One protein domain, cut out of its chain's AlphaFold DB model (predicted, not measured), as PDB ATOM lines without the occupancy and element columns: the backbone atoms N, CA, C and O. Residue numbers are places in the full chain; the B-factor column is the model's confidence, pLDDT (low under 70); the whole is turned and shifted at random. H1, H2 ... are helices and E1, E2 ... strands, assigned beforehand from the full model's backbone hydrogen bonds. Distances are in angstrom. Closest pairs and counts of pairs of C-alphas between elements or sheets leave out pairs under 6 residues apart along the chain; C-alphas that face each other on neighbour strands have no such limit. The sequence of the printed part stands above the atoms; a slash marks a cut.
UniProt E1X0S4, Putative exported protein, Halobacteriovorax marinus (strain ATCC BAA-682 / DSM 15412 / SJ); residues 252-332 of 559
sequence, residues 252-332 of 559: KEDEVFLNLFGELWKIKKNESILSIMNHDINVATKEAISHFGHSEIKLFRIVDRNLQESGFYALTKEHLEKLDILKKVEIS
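AT A GLANCE: This is residues 252 to 332 of the 559 residues of the protein "Putative exported protein" of Halobacteriovorax marinus (strain ATCC BAA-682 / DSM 15412 / SJ) (UniProt E1X0S4). A small antiparallel sheet, E3 - E5 - E4, has helix H1 over one face, and edge strand E1 of a second small antiparallel sheet, E1 - E2 - E6, crosses its other face. The second sheet's far edge, E6, lies well out from the first, and short helix H2 leads from E5 towards it. The printed part has 81 residues, with two named helices and six named strands in the order E1 E2 E3 H1 E4 E5 H2 E6, class mixed. It is compact, with a radius of gyration of the C-alphas of 12.3 A and spans of 35 by 27 by 24 A.

HOW THE PARTS SIT: Start at E5, residues 309 to 316, the inner strand between E3, residues 274 to 276, and E4, residues 297 to 303. N 276 and O 312 are 2.8 A apart; in the hairpin E4 and E5, N 300 and O 313 are 2.8 A apart. H1, residues 281 to 292, is on this sheet, making two layers, a helix on one face of a sheet, at a height of 8.0 A; its closest C-alpha pair with E5 is Ala 288 and Ala 314, 6.0 A. E3, H1 and E4 form a split strand-helix-strand unit, with E5 between the two strands and a right-handed crossover. H2, residues 317 to 321, only grazes this sheet. In the second sheet, E1, residues 255 to 259, and E2, residues 263 to 268, form a hairpin with N 258 and O 265 at 2.9 A; E6, residues 325 to 330, is antiparallel to E2, with N 266 and O 327 at 2.8 A. The closest C-alphas of E1 and E4, Leu 258 and Phe 300, are 6.6 A apart. In H1 and H2 every O i to N i+4 pair is within hydrogen-bond range.

IN THESE COORDINATES: Find C-alpha 255 at (6.913, -14.608, -27.422), where E1 begins. E5 runs 21.1 A from C-alpha 309 at (-3.367, -3.837, -17.993); E4 is 18.9 A long, E2 16.2 A and H1 15.9 A. E6 ends at C-alpha 330, (-1.819, -23.371, -14.466).

THE WHOLE: The C-alphas farthest apart, those of Gly 293 and Ser 332, are 36.6 A apart. The printed part has no cut, its links between named elements are tight, and no printed residue is under 70 in pLDDT.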
ATOM      1  N   LYS A 252      10.947 -14.567 -24.376       93.56
ATOM      2  CA  LYS A 252      11.811 -13.971 -25.398       93.56
ATOM      3  C   LYS A 252      11.062 -12.863 -26.142       93.56
ATOM      4  O   LYS A 252       9.846 -12.745 -26.038       93.56
ATOM      5  N   GLU A 253      11.791 -12.069 -26.924       91.00
ATOM      6  CA  GLU A 253      11.235 -10.935 -27.683       91.00
ATOM      7  C   GLU A 253      10.128 -11.332 -28.681       91.00
ATOM      8  O   GLU A 253       9.233 -10.533 -28.959       91.00
ATOM      9  N   ASP A 254      10.157 -12.562 -29.206       93.56
ATOM     10  CA  ASP A 254       9.181 -13.098 -30.159       93.56
ATOM     11  C   ASP A 254       8.074 -13.936 -29.498       93.56
ATOM     12  O   ASP A 254       7.387 -14.699 -30.173       93.56
ATOM     13  N   GLU A 255       7.876 -13.814 -28.188       95.75
ATOM     14  CA  GLU A 255       6.913 -14.608 -27.422       95.75
ATOM     15  C   GLU A 255       5.952 -13.694 -26.649       95.75
ATOM     16  O   GLU A 255       6.312 -12.599 -26.219       95.75
ATOM     17  N   VAL A 256       4.710 -14.141 -26.454       94.81
ATOM     18  CA  VAL A 256       3.702 -13.416 -25.664       94.81
ATOM     19  C   VAL A 256       2.924 -14.361 -24.752       94.81
ATOM     20  O   VAL A 256       2.933 -15.582 -24.941       94.81
ATOM     21  N   PHE A 257       2.225 -13.790 -23.767       93.50
ATOM     22  CA  PHE A 257       1.288 -14.521 -22.919       93.50
ATOM     23  C   PHE A 257      -0.160 -14.275 -23.296       93.50
ATOM     24  O   PHE A 257      -0.579 -13.133 -23.459       93.50
ATOM     25  N   LEU A 258      -0.949 -15.345 -23.312       93.81
ATOM     26  CA  LEU A 258      -2.399 -15.245 -23.198       93.81
ATOM     27  C   LEU A 258      -2.821 -15.654 -21.790       93.81
ATOM     28  O   LEU A 258      -2.552 -16.775 -21.355       93.81
ATOM     29  N   ASN A 259      -3.498 -14.740 -21.098       91.56
ATOM     30  CA  ASN A 259      -4.135 -15.015 -19.818       91.56
ATOM     31  C   ASN A 259      -5.562 -15.521 -20.041       91.56
ATOM     32  O   ASN A 259      -6.413 -14.813 -20.581       91.56
ATOM     33  N   LEU A 260      -5.814 -16.756 -19.615       89.12
ATOM     34  CA  LEU A 260      -7.100 -17.440 -19.734       89.12
ATOM     35  C   LEU A 260      -7.778 -17.629 -18.369       89.12
ATOM     36  O   LEU A 260      -8.596 -18.534 -18.212       89.12
ATOM     37  N   PHE A 261      -7.444 -16.779 -17.390       80.12
ATOM     38  CA  PHE A 261      -7.906 -16.753 -15.993       80.12
ATOM     39  C   PHE A 261      -7.524 -17.972 -15.136       80.12
ATOM     40  O   PHE A 261      -7.226 -17.808 -13.959       80.12
ATOM     41  N   GLY A 262      -7.512 -19.180 -15.701       84.94
ATOM     42  CA  GLY A 262      -7.041 -20.401 -15.034       84.94
ATOM     43  C   GLY A 262      -5.662 -20.870 -15.499       84.94
ATOM     44  O   GLY A 262      -5.027 -21.675 -14.828       84.94
ATOM     45  N   GLU A 263      -5.180 -20.363 -16.633       92.19
ATOM     46  CA  GLU A 263      -3.906 -20.755 -17.231       92.19
ATOM     47  C   GLU A 263      -3.229 -19.551 -17.891       92.19
ATOM     48  O   GLU A 263      -3.893 -18.650 -18.417       92.19
ATOM     49  N   LEU A 264      -1.899 -19.585 -17.919       95.19
ATOM     50  CA  LEU A 264      -1.067 -18.740 -18.763       95.19
ATOM     51  C   LEU A 264      -0.492 -19.570 -19.896       95.19
ATOM     52  O   LEU A 264       0.157 -20.600 -19.683       95.19
ATOM     53  N   TRP A 265      -0.750 -19.126 -21.119       96.12
ATOM     54  CA  TRP A 265      -0.214 -19.754 -22.315       96.12
ATOM     55  C   TRP A 265       0.909 -18.897 -22.858       96.12
ATOM     56  O   TRP A 265       0.690 -17.762 -23.274       96.12
ATOM     57  N   LYS A 266       2.106 -19.468 -22.878       96.69
ATOM     58  CA  LYS A 266       3.247 -18.937 -23.605       96.69
ATOM     59  C   LYS A 266       3.110 -19.340 -25.065       96.69
ATOM     60  O   LYS A 266       3.120 -20.534 -25.373       96.69
ATOM     61  N   ILE A 267       3.001 -18.359 -25.947       96.25
ATOM     62  CA  ILE A 267       2.809 -18.586 -27.379       96.25
ATOM     63  C   ILE A 267       3.842 -17.812 -28.188       96.25
ATOM     64  O   ILE A 267       4.329 -16.764 -27.754       96.25
ATOM     65  N   LYS A 268       4.170 -18.326 -29.373       95.75
ATOM     66  CA  LYS A 268       5.029 -17.608 -30.311       95.75
ATOM     67  C   LYS A 268       4.245 -16.472 -30.966       95.75
ATOM     68  O   LYS A 268       3.145 -16.683 -31.476       95.75
ATOM     69  N   LYS A 269       4.809 -15.268 -30.957       93.31
ATOM     70  CA  LYS A 269       4.240 -14.105 -31.632       93.31
ATOM     71  C   LYS A 269       4.306 -14.322 -33.141       93.31
ATOM     72  O   LYS A 269       5.346 -14.681 -33.689       93.31
ATOM     73  N   ASN A 270       3.190 -14.094 -33.815       92.44
ATOM     74  CA  ASN A 270       3.085 -14.138 -35.267       92.44
ATOM     75  C   ASN A 270       2.042 -13.115 -35.739       92.44
ATOM     76  O   ASN A 270       1.396 -12.447 -34.930       92.44
ATOM     77  N   GLU A 271       1.874 -12.998 -37.054       89.56
ATOM     78  CA  GLU A 271       0.917 -12.072 -37.676       89.56
ATOM     79  C   GLU A 271      -0.547 -12.393 -37.326       89.56
ATOM     80  O   GLU A 271      -1.423 -11.545 -37.461       89.56
ATOM     81  N   SER A 272      -0.827 -13.597 -36.821       91.31
ATOM     82  CA  SER A 272      -2.163 -14.003 -36.384       91.31
ATOM     83  C   SER A 272      -2.613 -13.329 -35.079       91.31
ATOM     84  O   SER A 272      -3.791 -13.448 -34.724       91.31
ATOM     85  N   ILE A 273      -1.704 -12.647 -34.368       95.25
ATOM     86  CA  ILE A 273      -1.944 -11.983 -33.081       95.25
ATOM     87  C   ILE A 273      -1.721 -10.478 -33.236       95.25
ATOM     88  O   ILE A 273      -0.587 -10.006 -33.337       95.25
ATOM     89  N   LEU A 274      -2.803  -9.706 -33.174       96.62
ATOM     90  CA  LEU A 274      -2.727  -8.248 -33.184       96.62
ATOM     91  C   LEU A 274      -2.590  -7.721 -31.752       96.62
ATOM     92  O   LEU A 274      -3.428  -8.008 -30.901       96.62
ATOM     93  N   SER A 275      -1.551  -6.928 -31.488       96.75
ATOM     94  CA  SER A 275      -1.347  -6.242 -30.207       96.75
ATOM     95  C   SER A 275      -1.925  -4.832 -30.271       96.75
ATOM     96  O   SER A 275      -1.501  -4.035 -31.103       96.75
ATOM     97  N   ILE A 276      -2.852  -4.513 -29.374       97.62
ATOM     98  CA  ILE A 276      -3.548  -3.227 -29.307       97.62
ATOM     99  C   ILE A 276      -3.256  -2.591 -27.953       97.62
ATOM    100  O   ILE A 276      -3.739  -3.075 -26.936       97.62
ATOM    101  N   MET A 277      -2.498  -1.494 -27.914       96.94
ATOM    102  CA  MET A 277      -2.067  -0.853 -26.654       96.94
ATOM    103  C   MET A 277      -3.120   0.106 -26.060       96.94
ATOM    104  O   MET A 277      -2.794   1.013 -25.302       96.94
ATOM    105  N   ASN A 278      -4.392  -0.067 -26.427       95.38
ATOM    106  CA  ASN A 278      -5.513   0.732 -25.932       95.38
ATOM    107  C   ASN A 278      -6.236  -0.013 -24.800       95.38
ATOM    108  O   ASN A 278      -6.482  -1.210 -24.919       95.38
ATOM    109  N   HIS A 279      -6.594   0.672 -23.713       95.38
ATOM    110  CA  HIS A 279      -7.302   0.062 -22.577       95.38
ATOM    111  C   HIS A 279      -8.830   0.039 -22.748       95.38
ATOM    112  O   HIS A 279      -9.515  -0.703 -22.044       95.38
ATOM    113  N   ASP A 280      -9.386   0.813 -23.686       96.06
ATOM    114  CA  ASP A 280     -10.818   0.788 -23.983       96.06
ATOM    115  C   ASP A 280     -11.154  -0.410 -24.884       96.06
ATOM    116  O   ASP A 280     -10.746  -0.486 -26.047       96.06
ATOM    117  N   ILE A 281     -11.949  -1.341 -24.350       96.00
ATOM    118  CA  ILE A 281     -12.360  -2.561 -25.051       96.00
ATOM    119  C   ILE A 281     -13.126  -2.278 -26.350       96.00
ATOM    120  O   ILE A 281     -13.004  -3.042 -27.308       96.00
ATOM    121  N   ASN A 282     -13.893  -1.187 -26.431       96.88
ATOM    122  CA  ASN A 282     -14.645  -0.831 -27.635       96.88
ATOM    123  C   ASN A 282     -13.711  -0.323 -28.729       96.88
ATOM    124  O   ASN A 282     -13.907  -0.639 -29.903       96.88
ATOM    125  N   VAL A 283     -12.693   0.451 -28.348       97.25
ATOM    126  CA  VAL A 283     -11.677   0.927 -29.290       97.25
ATOM    127  C   VAL A 283     -10.836  -0.250 -29.778       97.25
ATOM    128  O   VAL A 283     -10.723  -0.443 -30.987       97.25
ATOM    129  N   ALA A 284     -10.378  -1.116 -28.870       97.31
ATOM    130  CA  ALA A 284      -9.650  -2.328 -29.234       97.31
ATOM    131  C   ALA A 284     -10.471  -3.267 -30.134       97.31
ATOM    132  O   ALA A 284      -9.956  -3.819 -31.103       97.31
ATOM    133  N   THR A 285     -11.776  -3.405 -29.880       96.06
ATOM    134  CA  THR A 285     -12.667  -4.196 -30.744       96.06
ATOM    135  C   THR A 285     -12.754  -3.602 -32.151       96.06
ATOM    136  O   THR A 285     -12.654  -4.339 -33.129       96.06
ATOM    137  N   LYS A 286     -12.905  -2.277 -32.280       96.62
ATOM    138  CA  LYS A 286     -12.948  -1.602 -33.590       96.62
ATOM    139  C   LYS A 286     -11.636  -1.749 -34.354       96.62
ATOM    140  O   LYS A 286     -11.670  -2.041 -35.546       96.62
ATOM    141  N   GLU A 287     -10.503  -1.577 -33.681       97.56
ATOM    142  CA  GLU A 287      -9.181  -1.768 -34.283       97.56
ATOM    143  C   GLU A 287      -8.987  -3.212 -34.753       97.56
ATOM    144  O   GLU A 287      -8.574  -3.443 -35.891       97.56
ATOM    145  N   ALA A 288      -9.380  -4.189 -33.934       96.62
ATOM    146  CA  ALA A 288      -9.318  -5.594 -34.307       96.62
ATOM    147  C   ALA A 288     -10.218  -5.930 -35.507       96.62
ATOM    148  O   ALA A 288      -9.784  -6.652 -36.402       96.62
ATOM    149  N   ILE A 289     -11.445  -5.392 -35.563       96.00
ATOM    150  CA  ILE A 289     -12.363  -5.565 -36.706       96.00
ATOM    151  C   ILE A 289     -11.802  -4.900 -37.965       96.00
ATOM    152  O   ILE A 289     -11.920  -5.450 -39.056       96.00
ATOM    153  N   SER A 290     -11.179  -3.730 -37.833       96.12
ATOM    154  CA  SER A 290     -10.523  -3.055 -38.957       96.12
ATOM    155  C   SER A 290      -9.380  -3.903 -39.530       96.12
ATOM    156  O   SER A 290      -9.214  -3.981 -40.743       96.12
ATOM    157  N   HIS A 291      -8.625  -4.586 -38.663       95.75
ATOM    158  CA  HIS A 291      -7.489  -5.418 -39.056       95.75
ATOM    159  C   HIS A 291      -7.893  -6.791 -39.623       95.75
ATOM    160  O   HIS A 291      -7.394  -7.193 -40.670       95.75
ATOM    161  N   PHE A 292      -8.798  -7.516 -38.955       94.88
ATOM    162  CA  PHE A 292      -9.197  -8.885 -39.325       94.88
ATOM    163  C   PHE A 292     -10.498  -8.968 -40.147       94.88
ATOM    164  O   PHE A 292     -10.944 -10.066 -40.496       94.88
ATOM    165  N   GLY A 293     -11.150  -7.836 -40.420       93.31
ATOM    166  CA  GLY A 293     -12.482  -7.780 -41.026       93.31
ATOM    167  C   GLY A 293     -13.608  -8.161 -40.053       93.31
ATOM    168  O   GLY A 293     -13.443  -8.179 -38.836       93.31
ATOM    169  N   HIS A 294     -14.791  -8.487 -40.585       82.12
ATOM    170  CA  HIS A 294     -15.985  -8.869 -39.801       82.12
ATOM    171  C   HIS A 294     -15.950 -10.322 -39.281       82.12
ATOM    172  O   HIS A 294     -16.983 -10.981 -39.165       82.12
ATOM    173  N   SER A 295     -14.756 -10.836 -38.995       79.50
ATOM    174  CA  SER A 295     -14.531 -12.187 -38.478       79.50
ATOM    175  C   SER A 295     -14.935 -12.291 -36.998       79.50
ATOM    176  O   SER A 295     -14.939 -11.294 -36.277       79.50
ATOM    177  N   GLU A 296     -15.229 -13.500 -36.502       91.75
ATOM    178  CA  GLU A 296     -15.384 -13.735 -35.055       91.75
ATOM    179  C   GLU A 296     -14.034 -13.492 -34.351       91.75
ATOM    180  O   GLU A 296     -13.114 -14.311 -34.448       91.75
ATOM    181  N   ILE A 297     -13.913 -12.352 -33.661       94.25
ATOM    182  CA  ILE A 297     -12.697 -11.908 -32.966       94.25
ATOM    183  C   ILE A 297     -12.829 -12.141 -31.464       94.25
ATOM    184  O   ILE A 297     -13.866 -11.872 -30.856       94.25
ATOM    185  N   LYS A 298     -11.736 -12.587 -30.848       95.00
ATOM    186  CA  LYS A 298     -11.588 -12.708 -29.404       95.00
ATOM    187  C   LYS A 298     -10.470 -11.792 -28.917       95.00
ATOM    188  O   LYS A 298      -9.371 -11.801 -29.471       95.00
ATOM    189  N   LEU A 299     -10.768 -11.017 -27.877       95.56
ATOM    190  CA  LEU A 299      -9.810 -10.151 -27.197       95.56
ATOM    191  C   LEU A 299      -9.324 -10.804 -25.902       95.56
ATOM    192  O   LEU A 299     -10.122 -11.338 -25.129       95.56
ATOM    193  N   PHE A 300      -8.024 -10.710 -25.649       95.75
ATOM    194  CA  PHE A 300      -7.364 -11.143 -24.422       95.75
ATOM    195  C   PHE A 300      -6.635  -9.949 -23.824       95.75
ATOM    196  O   PHE A 300      -5.907  -9.267 -24.535       95.75
ATOM    197  N   ARG A 301      -6.816  -9.672 -22.533       95.38
ATOM    198  CA  ARG A 301      -6.125  -8.548 -21.885       95.38
ATOM    199  C   ARG A 301      -4.622  -8.817 -21.835       95.38
ATOM    200  O   ARG A 301      -4.207  -9.898 -21.416       95.38
ATOM    201  N   ILE A 302      -3.827  -7.831 -22.240       95.06
ATOM    202  CA  ILE A 302      -2.381  -7.827 -22.028       95.06
ATOM    203  C   ILE A 302      -2.160  -7.343 -20.606       95.06
ATOM    204  O   ILE A 302      -2.429  -6.183 -20.290       95.06
ATOM    205  N   VAL A 303      -1.695  -8.243 -19.755       94.31
ATOM    206  CA  VAL A 303      -1.394  -7.957 -18.358       94.31
ATOM    207  C   VAL A 303       0.069  -8.253 -18.079       94.31
ATOM    208  O   VAL A 303       0.609  -9.253 -18.557       94.31
ATOM    209  N   ASP A 304       0.716  -7.373 -17.323       94.12
ATOM    210  CA  ASP A 304       2.090  -7.578 -16.873       94.12
ATOM    211  C   ASP A 304       2.153  -8.558 -15.685       94.12
ATOM    212  O   ASP A 304       1.146  -9.151 -15.287       94.12
ATOM    213  N   ARG A 305       3.344  -8.720 -15.094       94.38
ATOM    214  CA  ARG A 305       3.571  -9.548 -13.898       94.38
ATOM    215  C   ARG A 305       2.690  -9.141 -12.703       94.38
ATOM    216  O   ARG A 305       2.369  -9.984 -11.870       94.38
ATOM    217  N   ASN A 306       2.299  -7.875 -12.604       94.69
ATOM    218  CA  ASN A 306       1.531  -7.311 -11.496       94.69
ATOM    219  C   ASN A 306       0.034  -7.165 -11.810       94.69
ATOM    220  O   ASN A 306      -0.675  -6.482 -11.072       94.69
ATOM    221  N   LEU A 307      -0.447  -7.810 -12.882       93.31
ATOM    222  CA  LEU A 307      -1.812  -7.678 -13.400       93.31
ATOM    223  C   LEU A 307      -2.182  -6.247 -13.825       93.31
ATOM    224  O   LEU A 307      -3.365  -5.917 -13.909       93.31
ATOM    225  N   GLN A 308      -1.196  -5.396 -14.119       94.88
ATOM    226  CA  GLN A 308      -1.445  -4.092 -14.721       94.88
ATOM    227  C   GLN A 308      -1.756  -4.278 -16.201       94.88
ATOM    228  O   GLN A 308      -1.011  -4.919 -16.947       94.88
ATOM    229  N   GLU A 309      -2.894  -3.735 -16.619       94.69
ATOM    230  CA  GLU A 309      -3.367  -3.837 -17.993       94.69
ATOM    231  C   GLU A 309      -2.613  -2.855 -18.884       94.69
ATOM    232  O   GLU A 309      -2.506  -1.673 -18.573       94.69
ATOM    233  N   SER A 310      -2.100  -3.352 -20.008       95.94
ATOM    234  CA  SER A 310      -1.375  -2.552 -21.003       95.94
ATOM    235  C   SER A 310      -2.062  -2.524 -22.373       95.94
ATOM    236  O   SER A 310      -1.676  -1.738 -23.234       95.94
ATOM    237  N   GLY A 311      -3.114  -3.325 -22.580       97.00
ATOM    238  CA  GLY A 311      -3.820  -3.401 -23.859       97.00
ATOM    239  C   GLY A 311      -4.581  -4.708 -24.067       97.00
ATOM    240  O   GLY A 311      -4.948  -5.389 -23.107       97.00
ATOM    241  N   PHE A 312      -4.780  -5.086 -25.331       97.75
ATOM    242  CA  PHE A 312      -5.411  -6.337 -25.747       97.75
ATOM    243  C   PHE A 312      -4.615  -7.048 -26.845       97.75
ATOM    244  O   PHE A 312      -4.156  -6.425 -27.797       97.75
ATOM    245  N   TYR A 313      -4.529  -8.372 -26.754       97.44
ATOM    246  CA  TYR A 313      -4.276  -9.228 -27.906       97.44
ATOM    247  C   TYR A 313      -5.602  -9.556 -28.583       97.44
ATOM    248  O   TYR A 313      -6.540 -10.008 -27.926       97.44
ATOM    249  N   ALA A 314      -5.677  -9.358 -29.893       96.75
ATOM    250  CA  ALA A 314      -6.820  -9.724 -30.708       96.75
ATOM    251  C   ALA A 314      -6.461 -10.875 -31.650       96.75
ATOM    252  O   ALA A 314      -5.424 -10.843 -32.316       96.75
ATOM    253  N   LEU A 315      -7.331 -11.882 -31.705       95.75
ATOM    254  CA  LEU A 315      -7.202 -13.037 -32.590       95.75
ATOM    255  C   LEU A 315      -8.558 -13.385 -33.199       95.75
ATOM    256  O   LEU A 315      -9.591 -13.251 -32.541       95.75
ATOM    257  N   THR A 316      -8.563 -13.906 -34.423       94.88
ATOM    258  CA  THR A 316      -9.746 -14.584 -34.967       94.88
ATOM    259  C   THR A 316      -9.883 -15.979 -34.357       94.88
ATOM    260  O   THR A 316      -8.919 -16.560 -33.852       94.88
ATOM    261  N   LYS A 317     -11.083 -16.554 -34.425       89.88
ATOM    262  CA  LYS A 317     -11.320 -17.942 -34.005       89.88
ATOM    263  C   LYS A 317     -10.433 -18.955 -34.740       89.88
ATOM    264  O   LYS A 317      -9.876 -19.838 -34.100       89.88
ATOM    265  N   GLU A 318     -10.253 -18.791 -36.049       91.62
ATOM    266  CA  GLU A 318      -9.374 -19.652 -36.851       91.62
ATOM    267  C   GLU A 318      -7.913 -19.561 -36.387       91.62
ATOM    268  O   GLU A 318      -7.219 -20.572 -36.279       91.62
ATOM    269  N   HIS A 319      -7.442 -18.352 -36.070       93.81
ATOM    270  CA  HIS A 319      -6.090 -18.144 -35.560       93.81
ATOM    271  C   HIS A 319      -5.891 -18.753 -34.173       93.81
ATOM    272  O   HIS A 319      -4.837 -19.329 -33.911       93.81
ATOM    273  N   LEU A 320      -6.904 -18.680 -33.305       90.31
ATOM    274  CA  LEU A 320      -6.867 -19.286 -31.974       90.31
ATOM    275  C   LEU A 320      -6.640 -20.807 -32.041       90.31
ATOM    276  O   LEU A 320      -5.899 -21.349 -31.224       90.31
ATOM    277  N   GLU A 321      -7.243 -21.486 -33.019       88.69
ATOM    278  CA  GLU A 321      -7.096 -22.935 -33.234       88.69
ATOM    279  C   GLU A 321      -5.714 -23.331 -33.781       88.69
ATOM    280  O   GLU A 321      -5.280 -24.467 -33.597       88.69
ATOM    281  N   LYS A 322      -5.010 -22.391 -34.424       92.50
ATOM    282  CA  LYS A 322      -3.694 -22.587 -35.051       92.50
ATOM    283  C   LYS A 322      -2.531 -22.024 -34.222       92.50
ATOM    284  O   LYS A 322      -1.417 -21.923 -34.734       92.50
ATOM    285  N   LEU A 323      -2.774 -21.628 -32.971       93.25
ATOM    286  CA  LEU A 323      -1.739 -21.054 -32.113       93.25
ATOM    287  C   LEU A 323      -0.582 -22.028 -31.870       93.25
ATOM    288  O   LEU A 323      -0.786 -23.170 -31.461       93.25
ATOM    289  N   ASP A 324       0.641 -21.525 -32.035       94.94
ATOM    290  CA  ASP A 324       1.862 -22.228 -31.645       94.94
ATOM    291  C   ASP A 324       2.085 -22.068 -30.134       94.94
ATOM    292  O   ASP A 324       2.668 -21.085 -29.657       94.94
ATOM    293  N   ILE A 325       1.516 -23.002 -29.367       95.56
ATOM    294  CA  ILE A 325       1.582 -23.001 -27.905       95.56
ATOM    295  C   ILE A 325       2.890 -23.643 -27.455       95.56
ATOM    296  O   ILE A 325       3.049 -24.861 -27.490       95.56
ATOM    297  N   LEU A 326       3.799 -22.809 -26.955       96.50
ATOM    298  CA  LEU A 326       5.128 -23.219 -26.510       96.50
ATOM    299  C   LEU A 326       5.092 -23.860 -25.118       96.50
ATOM    300  O   LEU A 326       5.781 -24.846 -24.865       96.50
ATOM    301  N   LYS A 327       4.311 -23.289 -24.193       96.75
ATOM    302  CA  LYS A 327       4.156 -23.799 -22.822       96.75
ATOM    303  C   LYS A 327       2.825 -23.342 -22.226       96.75
ATOM    304  O   LYS A 327       2.367 -22.238 -22.502       96.75
ATOM    305  N   LYS A 328       2.228 -24.178 -21.377       95.75
ATOM    306  CA  LYS A 328       1.059 -23.838 -20.556       95.75
ATOM    307  C   LYS A 328       1.430 -23.982 -19.088       95.75
ATOM    308  O   LYS A 328       2.085 -24.961 -18.735       95.75
ATOM    309  N   VAL A 329       1.023 -23.023 -18.266       95.12
ATOM    310  CA  VAL A 329       1.189 -23.063 -16.808       95.12
ATOM    311  C   VAL A 329      -0.151 -22.738 -16.163       95.12
ATOM    312  O   VAL A 329      -0.807 -21.772 -16.546       95.12
ATOM    313  N   GLU A 330      -0.576 -23.563 -15.212       92.81
ATOM    314  CA  GLU A 330      -1.819 -23.371 -14.466       92.81
ATOM    315  C   GLU A 330      -1.647 -22.271 -13.409       92.81
ATOM    316  O   GLU A 330      -0.654 -22.248 -12.684       92.81
ATOM    317  N   ILE A 331      -2.641 -21.388 -13.273       89.88
ATOM    318  CA  ILE A 331      -2.689 -20.391 -12.197       89.88
ATOM    319  C   ILE A 331      -3.250 -21.060 -10.936       89.88
ATOM    320  O   ILE A 331      -4.435 -20.964 -10.617       89.88
ATOM    321  N   SER A 332      -2.388 -21.761 -10.196       90.19
ATOM    322  CA  SER A 332      -2.796 -22.467  -8.977       90.19
ATOM    323  C   SER A 332      -2.759 -21.556  -7.745       90.19
ATOM    324  O   SER A 332      -1.691 -21.140  -7.270       90.19
TER     325      SER A 332